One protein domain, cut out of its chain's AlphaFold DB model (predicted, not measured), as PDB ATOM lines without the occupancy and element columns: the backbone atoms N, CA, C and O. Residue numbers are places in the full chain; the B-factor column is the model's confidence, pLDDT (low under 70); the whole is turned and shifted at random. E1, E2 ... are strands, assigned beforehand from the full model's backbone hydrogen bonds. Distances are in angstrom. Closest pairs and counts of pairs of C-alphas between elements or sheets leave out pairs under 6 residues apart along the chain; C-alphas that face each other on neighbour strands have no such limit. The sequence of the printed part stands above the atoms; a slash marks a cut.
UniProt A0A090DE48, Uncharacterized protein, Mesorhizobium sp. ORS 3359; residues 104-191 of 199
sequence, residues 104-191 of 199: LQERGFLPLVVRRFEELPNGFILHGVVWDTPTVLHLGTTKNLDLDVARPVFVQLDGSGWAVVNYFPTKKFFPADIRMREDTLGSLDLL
ATOM      1  N   LEU A 104     160.313 149.210  45.773       79.44
ATOM      2  CA  LEU A 104     161.175 148.655  46.821       79.44
ATOM      3  C   LEU A 104     160.406 148.504  48.139       79.44
ATOM      4  O   LEU A 104     160.406 147.424  48.720       79.44
ATOM      5  N   GLN A 105     159.682 149.539  48.567       78.62
ATOM      6  CA  GLN A 105     158.839 149.475  49.767       78.62
ATOM      7  C   GLN A 105     157.718 148.435  49.653       78.62
ATOM      8  O   GLN A 105     157.393 147.781  50.639       78.62
ATOM      9  N   GLU A 106     157.156 148.232  48.460       83.50
ATOM     10  CA  GLU A 106     156.209 147.141  48.185       83.50
ATOM     11  C   GLU A 106     156.851 145.757  48.357       83.50
ATOM     12  O   GLU A 106     156.186 144.825  48.798       83.50
ATOM     13  N   ARG A 107     158.154 145.630  48.081       84.44
ATOM     14  CA  ARG A 107     158.949 144.413  48.313       84.44
ATOM     15  C   ARG A 107     159.441 144.264  49.759       84.44
ATOM     16  O   ARG A 107     160.161 143.311  50.035       84.44
ATOM     17  N   GLY A 108     159.080 145.178  50.662       86.44
ATOM     18  CA  GLY A 108     159.486 145.148  52.073       86.44
ATOM     19  C   GLY A 108     160.780 145.902  52.398       86.44
ATOM     20  O   GLY A 108     161.256 145.817  53.524       86.44
ATOM     21  N   PHE A 109     161.346 146.653  51.448       88.50
ATOM     22  CA  PHE A 109     162.515 147.496  51.701       88.50
ATOM     23  C   PHE A 109     162.115 148.827  52.337       88.50
ATOM     24  O   PHE A 109     161.411 149.640  51.735       88.50
ATOM     25  N   LEU A 110     162.622 149.086  53.533       87.25
ATOM     26  CA  LEU A 110     162.392 150.318  54.269       87.25
ATOM     27  C   LEU A 110     163.546 151.303  54.037       87.25
ATOM     28  O   LEU A 110     164.700 150.878  53.957       87.25
ATOM     29  N   PRO A 111     163.281 152.618  53.916       86.75
ATOM     30  CA  PRO A 111     164.347 153.607  53.809       86.75
ATOM     31  C   PRO A 111     165.191 153.615  55.087       86.75
ATOM     32  O   PRO A 111     164.653 153.761  56.187       86.75
ATOM     33  N   LEU A 112     166.507 153.487  54.926       83.88
ATOM     34  CA  LEU A 112     167.481 153.532  56.006       83.88
ATOM     35  C   LEU A 112     168.236 154.859  55.948       83.88
ATOM     36  O   LEU A 112     168.961 155.147  54.996       83.88
ATOM     37  N   VAL A 113     168.087 155.668  56.991       84.19
ATOM     38  CA  VAL A 113     168.872 156.889  57.168       84.19
ATOM     39  C   VAL A 113     170.184 156.507  57.833       84.19
ATOM     40  O   VAL A 113     170.232 156.280  59.044       84.19
ATOM     41  N   VAL A 114     171.249 156.430  57.038       83.94
ATOM     42  CA  VAL A 114     172.594 156.142  57.538       83.94
ATOM     43  C   VAL A 114     173.065 157.304  58.410       83.94
ATOM     44  O   VAL A 114     173.120 158.450  57.971       83.94
ATOM     45  N   ARG A 115     173.374 157.003  59.670       84.81
ATOM     46  CA  ARG A 115     173.895 157.957  60.657       84.81
ATOM     47  C   ARG A 115     175.409 157.938  60.695       84.81
ATOM     48  O   ARG A 115     176.031 158.993  60.765       84.81
ATOM     49  N   ARG A 116     175.978 156.737  60.676       82.62
ATOM     50  CA  ARG A 116     177.415 156.520  60.731       82.62
ATOM     51  C   ARG A 116     177.760 155.258  59.964       82.62
ATOM     52  O   ARG A 116     177.004 154.289  59.963       82.62
ATOM     53  N   PHE A 117     178.906 155.300  59.314       85.50
ATOM     54  CA  PHE A 117     179.516 154.165  58.654       85.50
ATOM     55  C   PHE A 117     180.918 154.014  59.238       85.50
ATOM     56  O   PHE A 117     181.671 154.989  59.270       85.50
ATOM     57  N   GLU A 118     181.216 152.837  59.777       88.69
ATOM     58  CA  GLU A 118     182.459 152.539  60.482       88.69
ATOM     59  C   GLU A 118     183.201 151.408  59.779       88.69
ATOM     60  O   GLU A 118     182.630 150.357  59.485       88.69
ATOM     61  N   GLU A 119     184.488 151.628  59.531       90.50
ATOM     62  CA  GLU A 119     185.412 150.599  59.075       90.50
ATOM     63  C   GLU A 119     186.084 149.951  60.286       90.50
ATOM     64  O   GLU A 119     186.585 150.630  61.186       90.50
ATOM     65  N   LEU A 120     186.077 148.624  60.307       87.50
ATOM     66  CA  LEU A 120     186.679 147.783  61.329       87.50
ATOM     67  C   LEU A 120     187.756 146.889  60.702       87.50
ATOM     68  O   LEU A 120     187.712 146.618  59.503       87.50
ATOM     69  N   PRO A 121     188.674 146.315  61.504       87.62
ATOM     70  CA  PRO A 121     189.728 145.441  60.982       87.62
ATOM     71  C   PRO A 121     189.218 144.251  60.154       87.62
ATOM     72  O   PRO A 121     189.887 143.805  59.229       87.62
ATOM     73  N   ASN A 122     188.023 143.749  60.486       87.25
ATOM     74  CA  ASN A 122     187.448 142.541  59.895       87.25
ATOM     75  C   ASN A 122     186.251 142.834  58.973       87.25
ATOM     76  O   ASN A 122     185.582 141.896  58.539       87.25
ATOM     77  N   GLY A 123     185.926 144.106  58.717       90.75
ATOM     78  CA  GLY A 123     184.743 144.467  57.941       90.75
ATOM     79  C   GLY A 123     184.208 145.862  58.233       90.75
ATOM     80  O   GLY A 123     184.947 146.768  58.585       90.75
ATOM     81  N   PHE A 124     182.900 146.035  58.091       92.38
ATOM     82  CA  PHE A 124     182.227 147.325  58.189       92.38
ATOM     83  C   PHE A 124     180.961 147.218  59.031       92.38
ATOM     84  O   PHE A 124     180.261 146.201  58.975       92.38
ATOM     85  N   ILE A 125     180.645 148.291  59.756       92.00
ATOM     86  CA  ILE A 125     179.372 148.461  60.459       92.00
ATOM     87  C   ILE A 125     178.653 149.697  59.926       92.00
ATOM     88  O   ILE A 125     179.208 150.787  59.791       92.00
ATOM     89  N   LEU A 126     177.374 149.510  59.629       90.56
ATOM     90  CA  LEU A 126     176.446 150.545  59.227       90.56
ATOM     91  C   LEU A 126     175.481 150.830  60.378       90.56
ATOM     92  O   LEU A 126     174.667 149.981  60.742       90.56
ATOM     93  N   HIS A 127     175.540 152.049  60.905       89.00
ATOM     94  CA  HIS A 127     174.607 152.553  61.903       89.00
ATOM     95  C   HIS A 127     173.556 153.395  61.193       89.00
ATOM     96  O   HIS A 127     173.876 154.415  60.570       89.00
ATOM     97  N   GLY A 128     172.291 153.006  61.286       85.50
ATOM     98  CA  GLY A 128     171.213 153.727  60.620       85.50
ATOM     99  C   GLY A 128     169.904 153.673  61.382       85.50
ATOM    100  O   GLY A 128     169.720 152.849  62.267       85.50
ATOM    101  N   VAL A 129     168.989 154.571  61.038       81.31
ATOM    102  CA  VAL A 129     167.627 154.590  61.587       81.31
ATOM    103  C   VAL A 129     166.652 154.354  60.452       81.31
ATOM    104  O   VAL A 129     166.778 154.959  59.385       81.31
ATOM    105  N   VAL A 130     165.691 153.467  60.667       80.38
ATOM    106  CA  VAL A 130     164.632 153.224  59.690       80.38
ATOM    107  C   VAL A 130     163.639 154.383  59.737       80.38
ATOM    108  O   VAL A 130     163.300 154.888  60.798       80.38
ATOM    109  N   TRP A 131     163.174 154.846  58.580       66.75
ATOM    110  CA  TRP A 131     162.336 156.050  58.521       66.75
ATOM    111  C   TRP A 131     161.047 155.956  59.360       66.75
ATOM    112  O   TRP A 131     160.645 156.940  59.979       66.75
ATOM    113  N   ASP A 132     160.418 154.780  59.400       61.41
ATOM    114  CA  ASP A 132     159.135 154.567  60.083       61.41
ATOM    115  C   ASP A 132     159.285 154.072  61.533       61.41
ATOM    116  O   ASP A 132     158.309 154.060  62.282       61.41
ATOM    117  N   THR A 133     160.494 153.683  61.952       63.31
ATOM    118  CA  THR A 133     160.766 153.184  63.305       63.31
ATOM    119  C   THR A 133     162.044 153.815  63.861       63.31
ATOM    120  O   THR A 133     163.106 153.690  63.258       63.31
ATOM    121  N   PRO A 134     162.007 154.452  65.049       64.56
ATOM    122  CA  PRO A 134     163.185 155.103  65.634       64.56
ATOM    123  C   PRO A 134     164.274 154.117  66.094       64.56
ATOM    124  O   PRO A 134     165.239 154.521  66.740       64.56
ATOM    125  N   THR A 135     164.133 152.831  65.781       74.62
ATOM    126  CA  THR A 135     165.101 151.788  66.092       74.62
ATOM    127  C   THR A 135     166.395 152.034  65.323       74.62
ATOM    128  O   THR A 135     166.412 152.066  64.089       74.62
ATOM    129  N   VAL A 136     167.489 152.199  66.065       82.31
ATOM    130  CA  VAL A 136     168.835 152.225  65.495       82.31
ATOM    131  C   VAL A 136     169.217 150.796  65.121       82.31
ATOM    132  O   VAL A 136     169.296 149.924  65.982       82.31
ATOM    133  N   LEU A 137     169.465 150.570  63.836       86.44
ATOM    134  CA  LEU A 137     170.000 149.324  63.315       86.44
ATOM    135  C   LEU A 137     171.520 149.397  63.235       86.44
ATOM    136  O   LEU A 137     172.086 150.392  62.775       86.44
ATOM    137  N   HIS A 138     172.145 148.299  63.647       91.06
ATOM    138  CA  HIS A 138     173.581 148.074  63.604       91.06
ATOM    139  C   HIS A 138     173.858 146.906  62.663       91.06
ATOM    140  O   HIS A 138     173.680 145.748  63.039       91.06
ATOM    141  N   LEU A 139     174.210 147.214  61.415       92.00
ATOM    142  CA  LEU A 139     174.336 146.213  60.360       92.00
ATOM    143  C   LEU A 139     175.804 145.959  60.029       92.00
ATOM    144  O   LEU A 139     176.500 146.873  59.598       92.00
ATOM    145  N   GLY A 140     176.270 144.726  60.203       92.38
ATOM    146  CA  GLY A 140     177.663 144.336  59.994       92.38
ATOM    147  C   GLY A 140     177.902 143.538  58.714       92.38
ATOM    148  O   GLY A 140     177.074 142.721  58.317       92.38
ATOM    149  N   THR A 141     179.050 143.717  58.064       92.94
ATOM    150  CA  THR A 141     179.505 142.827  56.984       92.94
ATOM    151  C   THR A 141     181.020 142.694  56.963       92.94
ATOM    152  O   THR A 141     181.726 143.658  57.223       92.94
ATOM    153  N   THR A 142     181.530 141.512  56.621       91.88
ATOM    154  CA  THR A 142     182.968 141.279  56.382       91.88
ATOM    155  C   THR A 142     183.380 141.580  54.941       91.88
ATOM    156  O   THR A 142     184.564 141.633  54.618       91.88
ATOM    157  N   LYS A 143     182.406 141.773  54.042       89.62
ATOM    158  CA  LYS A 143     182.673 142.131  52.648       89.62
ATOM    159  C   LYS A 143     183.047 143.605  52.550       89.62
ATOM    160  O   LYS A 143     182.528 144.431  53.293       89.62
ATOM    161  N   ASN A 144     183.885 143.938  51.573       87.69
ATOM    162  CA  ASN A 144     184.190 145.331  51.278       87.69
ATOM    163  C   ASN A 144     182.918 146.084  50.846       87.69
ATOM    164  O   ASN A 144     182.138 145.561  50.043       87.69
ATOM    165  N   LEU A 145     182.712 147.281  51.394       87.31
ATOM    166  CA  LEU A 145     181.495 148.066  51.226       87.31
ATOM    167  C   LEU A 145     181.843 149.503  50.815       87.31
ATOM    168  O   LEU A 145     182.314 150.296  51.620       87.31
ATOM    169  N   ASP A 146     181.573 149.852  49.556       87.69
ATOM    170  CA  ASP A 146     181.853 151.168  48.967       87.69
ATOM    171  C   ASP A 146     180.610 152.073  48.937       87.69
ATOM    172  O   ASP A 146     180.214 152.607  47.897       87.69
ATOM    173  N   LEU A 147     179.980 152.236  50.101       85.56
ATOM    174  CA  LEU A 147     178.702 152.923  50.271       85.56
ATOM    175  C   LEU A 147     178.771 154.441  50.018       85.56
ATOM    176  O   LEU A 147     179.471 155.166  50.720       85.56
ATOM    177  N   ASP A 148     177.941 154.942  49.097       79.94
ATOM    178  CA  ASP A 148     177.679 156.376  48.945       79.94
ATOM    179  C   ASP A 148     176.554 156.838  49.887       79.94
ATOM    180  O   ASP A 148     175.364 156.690  49.592       79.94
ATOM    181  N   VAL A 149     176.930 157.427  51.027       76.88
ATOM    182  CA  VAL A 149     175.986 157.928  52.045       76.88
ATOM    183  C   VAL A 149     175.145 159.123  51.581       76.88
ATOM    184  O   VAL A 149     174.145 159.445  52.221       76.88
ATOM    185  N   ALA A 150     175.511 159.784  50.476       74.50
ATOM    186  CA  ALA A 150     174.711 160.866  49.904       74.50
ATOM    187  C   ALA A 150     173.528 160.342  49.072       74.50
ATOM    188  O   ALA A 150     172.669 161.123  48.646       74.50
ATOM    189  N   ARG A 151     173.469 159.028  48.823       76.75
ATOM    190  CA  ARG A 151     172.432 158.384  48.015       76.75
ATOM    191  C   ARG A 151     171.493 157.542  48.880       76.75
ATOM    192  O   ARG A 151     171.854 157.135  49.980       76.75
ATOM    193  N   PRO A 152     170.260 157.284  48.402       82.12
ATOM    194  CA  PRO A 152     169.291 156.507  49.164       82.12
ATOM    195  C   PRO A 152     169.797 155.098  49.474       82.12
ATOM    196  O   PRO A 152     170.262 154.393  48.577       82.12
ATOM    197  N   VAL A 153     169.629 154.693  50.729       85.44
ATOM    198  CA  VAL A 153     169.899 153.341  51.216       85.44
ATOM    199  C   VAL A 153     168.588 152.749  51.705       85.44
ATOM    200  O   VAL A 153     167.798 153.424  52.370       85.44
ATOM    201  N   PHE A 154     168.340 151.492  51.364       90.12
ATOM    202  CA  PHE A 154     167.175 150.758  51.830       90.12
ATOM    203  C   PHE A 154     167.600 149.471  52.520       90.12
ATOM    204  O   PHE A 154     168.605 148.867  52.156       90.12
ATOM    205  N   VAL A 155     166.807 149.033  53.488       91.00
ATOM    206  CA  VAL A 155     167.034 147.799  54.234       91.00
ATOM    207  C   VAL A 155     165.780 146.939  54.228       91.00
ATOM    208  O   VAL A 155     164.672 147.439  54.404       91.00
ATOM    209  N   GLN A 156     165.953 145.641  54.042       91.69
ATOM    210  CA  GLN A 156     164.927 144.635  54.266       91.69
ATOM    211  C   GLN A 156     165.426 143.677  55.345       91.69
ATOM    212  O   GLN A 156     166.459 143.036  55.164       91.69
ATOM    213  N   LEU A 157     164.706 143.599  56.463       87.94
ATOM    214  CA  LEU A 157     165.002 142.668  57.553       87.94
ATOM    215  C   LEU A 157     164.333 141.325  57.252       87.94
ATOM    216  O   LEU A 157     163.162 141.307  56.868       87.94
ATOM    217  N   ASP A 158     165.060 140.220  57.415       85.06
ATOM    218  CA  ASP A 158     164.525 138.877  57.152       85.06
ATOM    219  C   ASP A 158     164.031 138.154  58.418       85.06
ATOM    220  O   ASP A 158     163.409 137.098  58.325       85.06
ATOM    221  N   GLY A 159     164.268 138.730  59.604       81.69
ATOM    222  CA  GLY A 159     163.853 138.169  60.894       81.69
ATOM    223  C   GLY A 159     164.770 137.066  61.430       81.69
ATOM    224  O   GLY A 159     164.644 136.693  62.593       81.69
ATOM    225  N   SER A 160     165.736 136.595  60.637       83.88
ATOM    226  CA  SER A 160     166.717 135.572  61.023       83.88
ATOM    227  C   SER A 160     167.992 136.147  61.658       83.88
ATOM    228  O   SER A 160     168.950 135.413  61.896       83.88
ATOM    229  N   GLY A 161     168.016 137.458  61.929       85.50
ATOM    230  CA  GLY A 161     169.217 138.185  62.349       85.50
ATOM    231  C   GLY A 161     170.071 138.662  61.171       85.50
ATOM    232  O   GLY A 161     171.234 139.026  61.356       85.50
ATOM    233  N   TRP A 162     169.510 138.666  59.959       90.31
ATOM    234  CA  TRP A 162     170.145 139.179  58.754       90.31
ATOM    235  C   TRP A 162     169.259 140.219  58.065       90.31
ATOM    236  O   TRP A 162     168.029 140.221  58.124       90.31
ATOM    237  N   ALA A 163     169.919 141.103  57.337       92.31
ATOM    238  CA  ALA A 163     169.295 142.135  56.543       92.31
ATOM    239  C   ALA A 163     169.890 142.155  55.136       92.31
ATOM    240  O   ALA A 163     171.082 141.909  54.933       92.31
ATOM    241  N   VAL A 164     169.065 142.493  54.151       94.38
ATOM    242  CA  VAL A 164     169.531 142.872  52.819       94.38
ATOM    243  C   VAL A 164     169.527 144.387  52.743       94.38
ATOM    244  O   VAL A 164     168.488 145.025  52.904       94.38
ATOM    245  N   VAL A 165     170.695 144.964  52.492       93.12
ATOM    246  CA  VAL A 165     170.871 146.396  52.284       93.12
ATOM    247  C   VAL A 165     171.025 146.653  50.794       93.12
ATOM    248  O   VAL A 165     171.963 146.168  50.165       93.12
ATOM    249  N   ASN A 166     170.098 147.425  50.236       93.00
ATOM    250  CA  ASN A 166     170.176 147.951  48.882       93.00
ATOM    251  C   ASN A 166     170.800 149.348  48.945       93.00
ATOM    252  O   ASN A 166     170.284 150.235  49.631       93.00
ATOM    253  N   TYR A 167     171.911 149.546  48.245       87.62
ATOM    254  CA  TYR A 167     172.675 150.788  48.293       87.62
ATOM    255  C   TYR A 167     173.280 151.148  46.939       87.62
ATOM    256  O   TYR A 167     173.321 150.331  46.022       87.62
ATOM    257  N   PHE A 168     173.777 152.377  46.814       85.62
ATOM    258  CA  PHE A 168     174.541 152.812  45.650       85.62
ATOM    259  C   PHE A 168     176.039 152.803  45.962       85.62
ATOM    260  O   PHE A 168     176.475 153.531  46.856       85.62
ATOM    261  N   PRO A 169     176.832 152.014  45.221       85.50
ATOM    262  CA  PRO A 169     178.283 152.081  45.284       85.50
ATOM    263  C   PRO A 169     178.800 153.439  44.787       85.50
ATOM    264  O   PRO A 169     178.293 153.965  43.792       85.50
ATOM    265  N   THR A 170     179.848 153.977  45.412       81.12
ATOM    266  CA  THR A 170     180.377 155.339  45.156       81.12
ATOM    267  C   THR A 170     180.688 155.610  43.679       81.12
ATOM    268  O   THR A 170     180.504 156.718  43.181       81.12
ATOM    269  N   LYS A 171     181.143 154.591  42.942       82.00
ATOM    270  CA  LYS A 171     181.538 154.712  41.526       82.00
ATOM    271  C   LYS A 171     180.530 154.101  40.550       82.00
ATOM    272  O   LYS A 171     180.820 154.027  39.358       82.00
ATOM    273  N   LYS A 172     179.370 153.624  41.019       71.19
ATOM    274  CA  LYS A 172     178.386 152.933  40.171       71.19
ATOM    275  C   LYS A 172     177.078 153.709  40.068       71.19
ATOM    276  O   LYS A 172     176.599 154.357  40.996       71.19
ATOM    277  N   PHE A 173     176.469 153.619  38.890       74.88
ATOM    278  CA  PHE A 173     175.166 154.229  38.626       74.88
ATOM    279  C   PHE A 173     173.994 153.344  39.058       74.88
ATOM    280  O   PHE A 173     172.919 153.872  39.340       74.88
ATOM    281  N   PHE A 174     174.210 152.030  39.140       75.69
ATOM    282  CA  PHE A 174     173.201 151.046  39.523       75.69
ATOM    283  C   PHE A 174     173.344 150.650  40.995       75.69
ATOM    284  O   PHE A 174     174.476 150.570  41.482       75.69
ATOM    285  N   PRO A 175     172.222 150.404  41.694       86.00
ATOM    286  CA  PRO A 175     172.267 149.940  43.068       86.00
ATOM    287  C   PRO A 175     172.762 148.491  43.139       86.00
ATOM    288  O   PRO A 175     172.624 147.723  42.184       86.00
ATOM    289  N   ALA A 176     173.313 148.127  44.289       85.81
ATOM    290  CA  ALA A 176     173.746 146.784  44.631       85.81
ATOM    291  C   ALA A 176     173.078 146.336  45.932       85.81
ATOM    292  O   ALA A 176     172.775 147.153  46.801       85.81
ATOM    293  N   ASP A 177     172.891 145.025  46.057       93.12
ATOM    294  CA  ASP A 177     172.400 144.395  47.274       93.12
ATOM    295  C   ASP A 177     173.572 143.768  48.025       93.12
ATOM    296  O   ASP A 177     174.415 143.081  47.439       93.12
ATOM    297  N   ILE A 178     173.621 143.978  49.336       93.44
ATOM    298  CA  ILE A 178     174.561 143.306  50.227       93.44
ATOM    299  C   ILE A 178     173.814 142.727  51.417       93.44
ATOM    300  O   ILE A 178     172.972 143.377  52.031       93.44
ATOM    301  N   ARG A 179     174.132 141.476  51.746       93.25
ATOM    302  CA  ARG A 179     173.640 140.848  52.966       93.25
ATOM    303  C   ARG A 179     174.514 141.297  54.133       93.25
ATOM    304  O   ARG A 179     175.738 141.181  54.053       93.25
ATOM    305  N   MET A 180     173.882 141.814  55.176       92.94
ATOM    306  CA  MET A 180     174.516 142.303  56.393       92.94
ATOM    307  C   MET A 180     173.855 141.657  57.606       92.94
ATOM    308  O   MET A 180     172.669 141.343  57.580       92.94
ATOM    309  N   ARG A 181     174.627 141.432  58.658       90.94
ATOM    310  CA  ARG A 181     174.166 140.857  59.917       90.94
ATOM    311  C   ARG A 181     173.518 141.940  60.777       90.94
ATOM    312  O   ARG A 181     174.053 143.039  60.853       90.94
ATOM    313  N   GLU A 182     172.400 141.637  61.424       89.56
ATOM    314  CA  GLU A 182     171.769 142.531  62.401       89.56
ATOM    315  C   GLU A 182     172.520 142.531  63.744       89.56
ATOM    316  O   GLU A 182     173.298 141.623  64.041       89.56
ATOM    317  N   ASP A 183     172.285 143.560  64.558       86.00
ATOM    318  CA  ASP A 183     172.795 143.683  65.930       86.00
ATOM    319  C   ASP A 183     174.326 143.507  66.049       86.00
ATOM    320  O   ASP A 183     174.834 142.913  66.996       86.00
ATOM    321  N   THR A 184     175.075 144.025  65.065       84.38
ATOM    322  CA  THR A 184     176.550 143.999  65.064       84.38
ATOM    323  C   THR A 184     177.094 145.258  65.734       84.38
ATOM    324  O   THR A 184     177.079 146.326  65.128       84.38
ATOM    325  N   LEU A 185     177.587 145.155  66.968       83.81
ATOM    326  CA  LEU A 185     178.084 146.293  67.750       83.81
ATOM    327  C   LEU A 185     179.611 146.438  67.689       83.81
ATOM    328  O   LEU A 185     180.132 147.511  67.987       83.81
ATOM    329  N   GLY A 186     180.329 145.389  67.286       83.62
ATOM    330  CA  GLY A 186     181.782 145.425  67.156       83.62
ATOM    331  C   GLY A 186     182.366 144.386  66.202       83.62
ATOM    332  O   GLY A 186     181.670 143.609  65.550       83.62
ATOM    333  N   SER A 187     183.697 144.366  66.127       82.81
ATOM    334  CA  SER A 187     184.454 143.506  65.205       82.81
ATOM    335  C   SER A 187     184.334 142.016  65.518       82.81
ATOM    336  O   SER A 187     184.428 141.199  64.604       82.81
ATOM    337  N   LEU A 188     184.122 141.655  66.788       84.38
ATOM    338  CA  LEU A 188     183.921 140.268  67.201       84.38
ATOM    339  C   LEU A 188     182.568 139.732  66.712       84.38
ATOM    340  O   LEU A 188     182.490 138.592  66.263       84.38
ATOM    341  N   ASP A 189     181.528 140.569  66.705       84.38
ATOM    342  CA  ASP A 189     180.189 140.185  66.240       84.38
ATOM    343  C   ASP A 189     180.182 139.822  64.752       84.38
ATOM    344  O   ASP A 189     179.395 138.987  64.319       84.38
ATOM    345  N   LEU A 190     181.098 140.381  63.959       83.38
ATOM    346  CA  LEU A 190     181.265 140.007  62.551       83.38
ATOM    347  C   LEU A 190     181.759 138.563  62.365       83.38
ATOM    348  O   LEU A 190     181.544 137.986  61.300       83.38
ATOM    349  N   LEU A 191     182.428 137.999  63.374       82.44
ATOM    350  CA  LEU A 191     183.022 136.660  63.338       82.44
ATOM    351  C   LEU A 191     182.151 135.592  64.015       82.44
ATOM    352  O   LEU A 191     182.391 134.402  63.826       82.44
TER     353      LEU A 191
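This is residues 104 to 191 of the 199 residues of an uncharacterized protein of Mesorhizobium sp. ORS 3359 (UniProt A0A090DE48). One strongly twisted antiparallel sheet of six strands curls into a partly closed barrel, its edge strands E3 and E6 coming together at Gly 140 and Arg 181. It is a folded sheet: leaves E3 E2 and E4 E5 E6 face each other, with bent E1 as hinge. The printed part has 88 residues, 45 of them in six named strands, E1 to E6 along the chain, with no named helix, and its class is all strand; the sheet order is E3 E2 E1 E4 E5 E6, and the whole is compact, radius of gyration of the C-alphas 12.0 A, spanning 34 by 30 by 20 A.

E1, residues 110 to 120, bends by 70 degrees at residue 115. Within hydrogen-bond range, E2, residues 123 to 130, pairs with it at N 118 and O 125, 2.9 A; E3, residues 133 to 141, with E2 at N 139 and O 126, 2.9 A; E4, residues 153 to 157, with E1 at N 110 and O 155, 2.8 A; E5, residues 162 to 167, with E4 at N 164 and O 156, 2.8 A; E6, residues 176 to 181, with E5 at N 178 and O 165, 2.9 A. E1 E2 E3 and E4 E5 E6 are meanders, each strand the antiparallel neighbour of the one before; E1 to E4 make a Greek key, its first and fourth strands neighbours. The closest C-alphas of E3 and E6, Gly 140 and Arg 181, are 4.9 A apart.

E1 begins at C-alpha 110 (162.392, 150.318, 54.269) and is 25.4 A long; E6 ends at C-alpha 181 (174.166, 140.857, 59.917).

The printed part has no cut. The link E3 to E4 is long, 11 residues; residues 131 to 134 are under pLDDT 70.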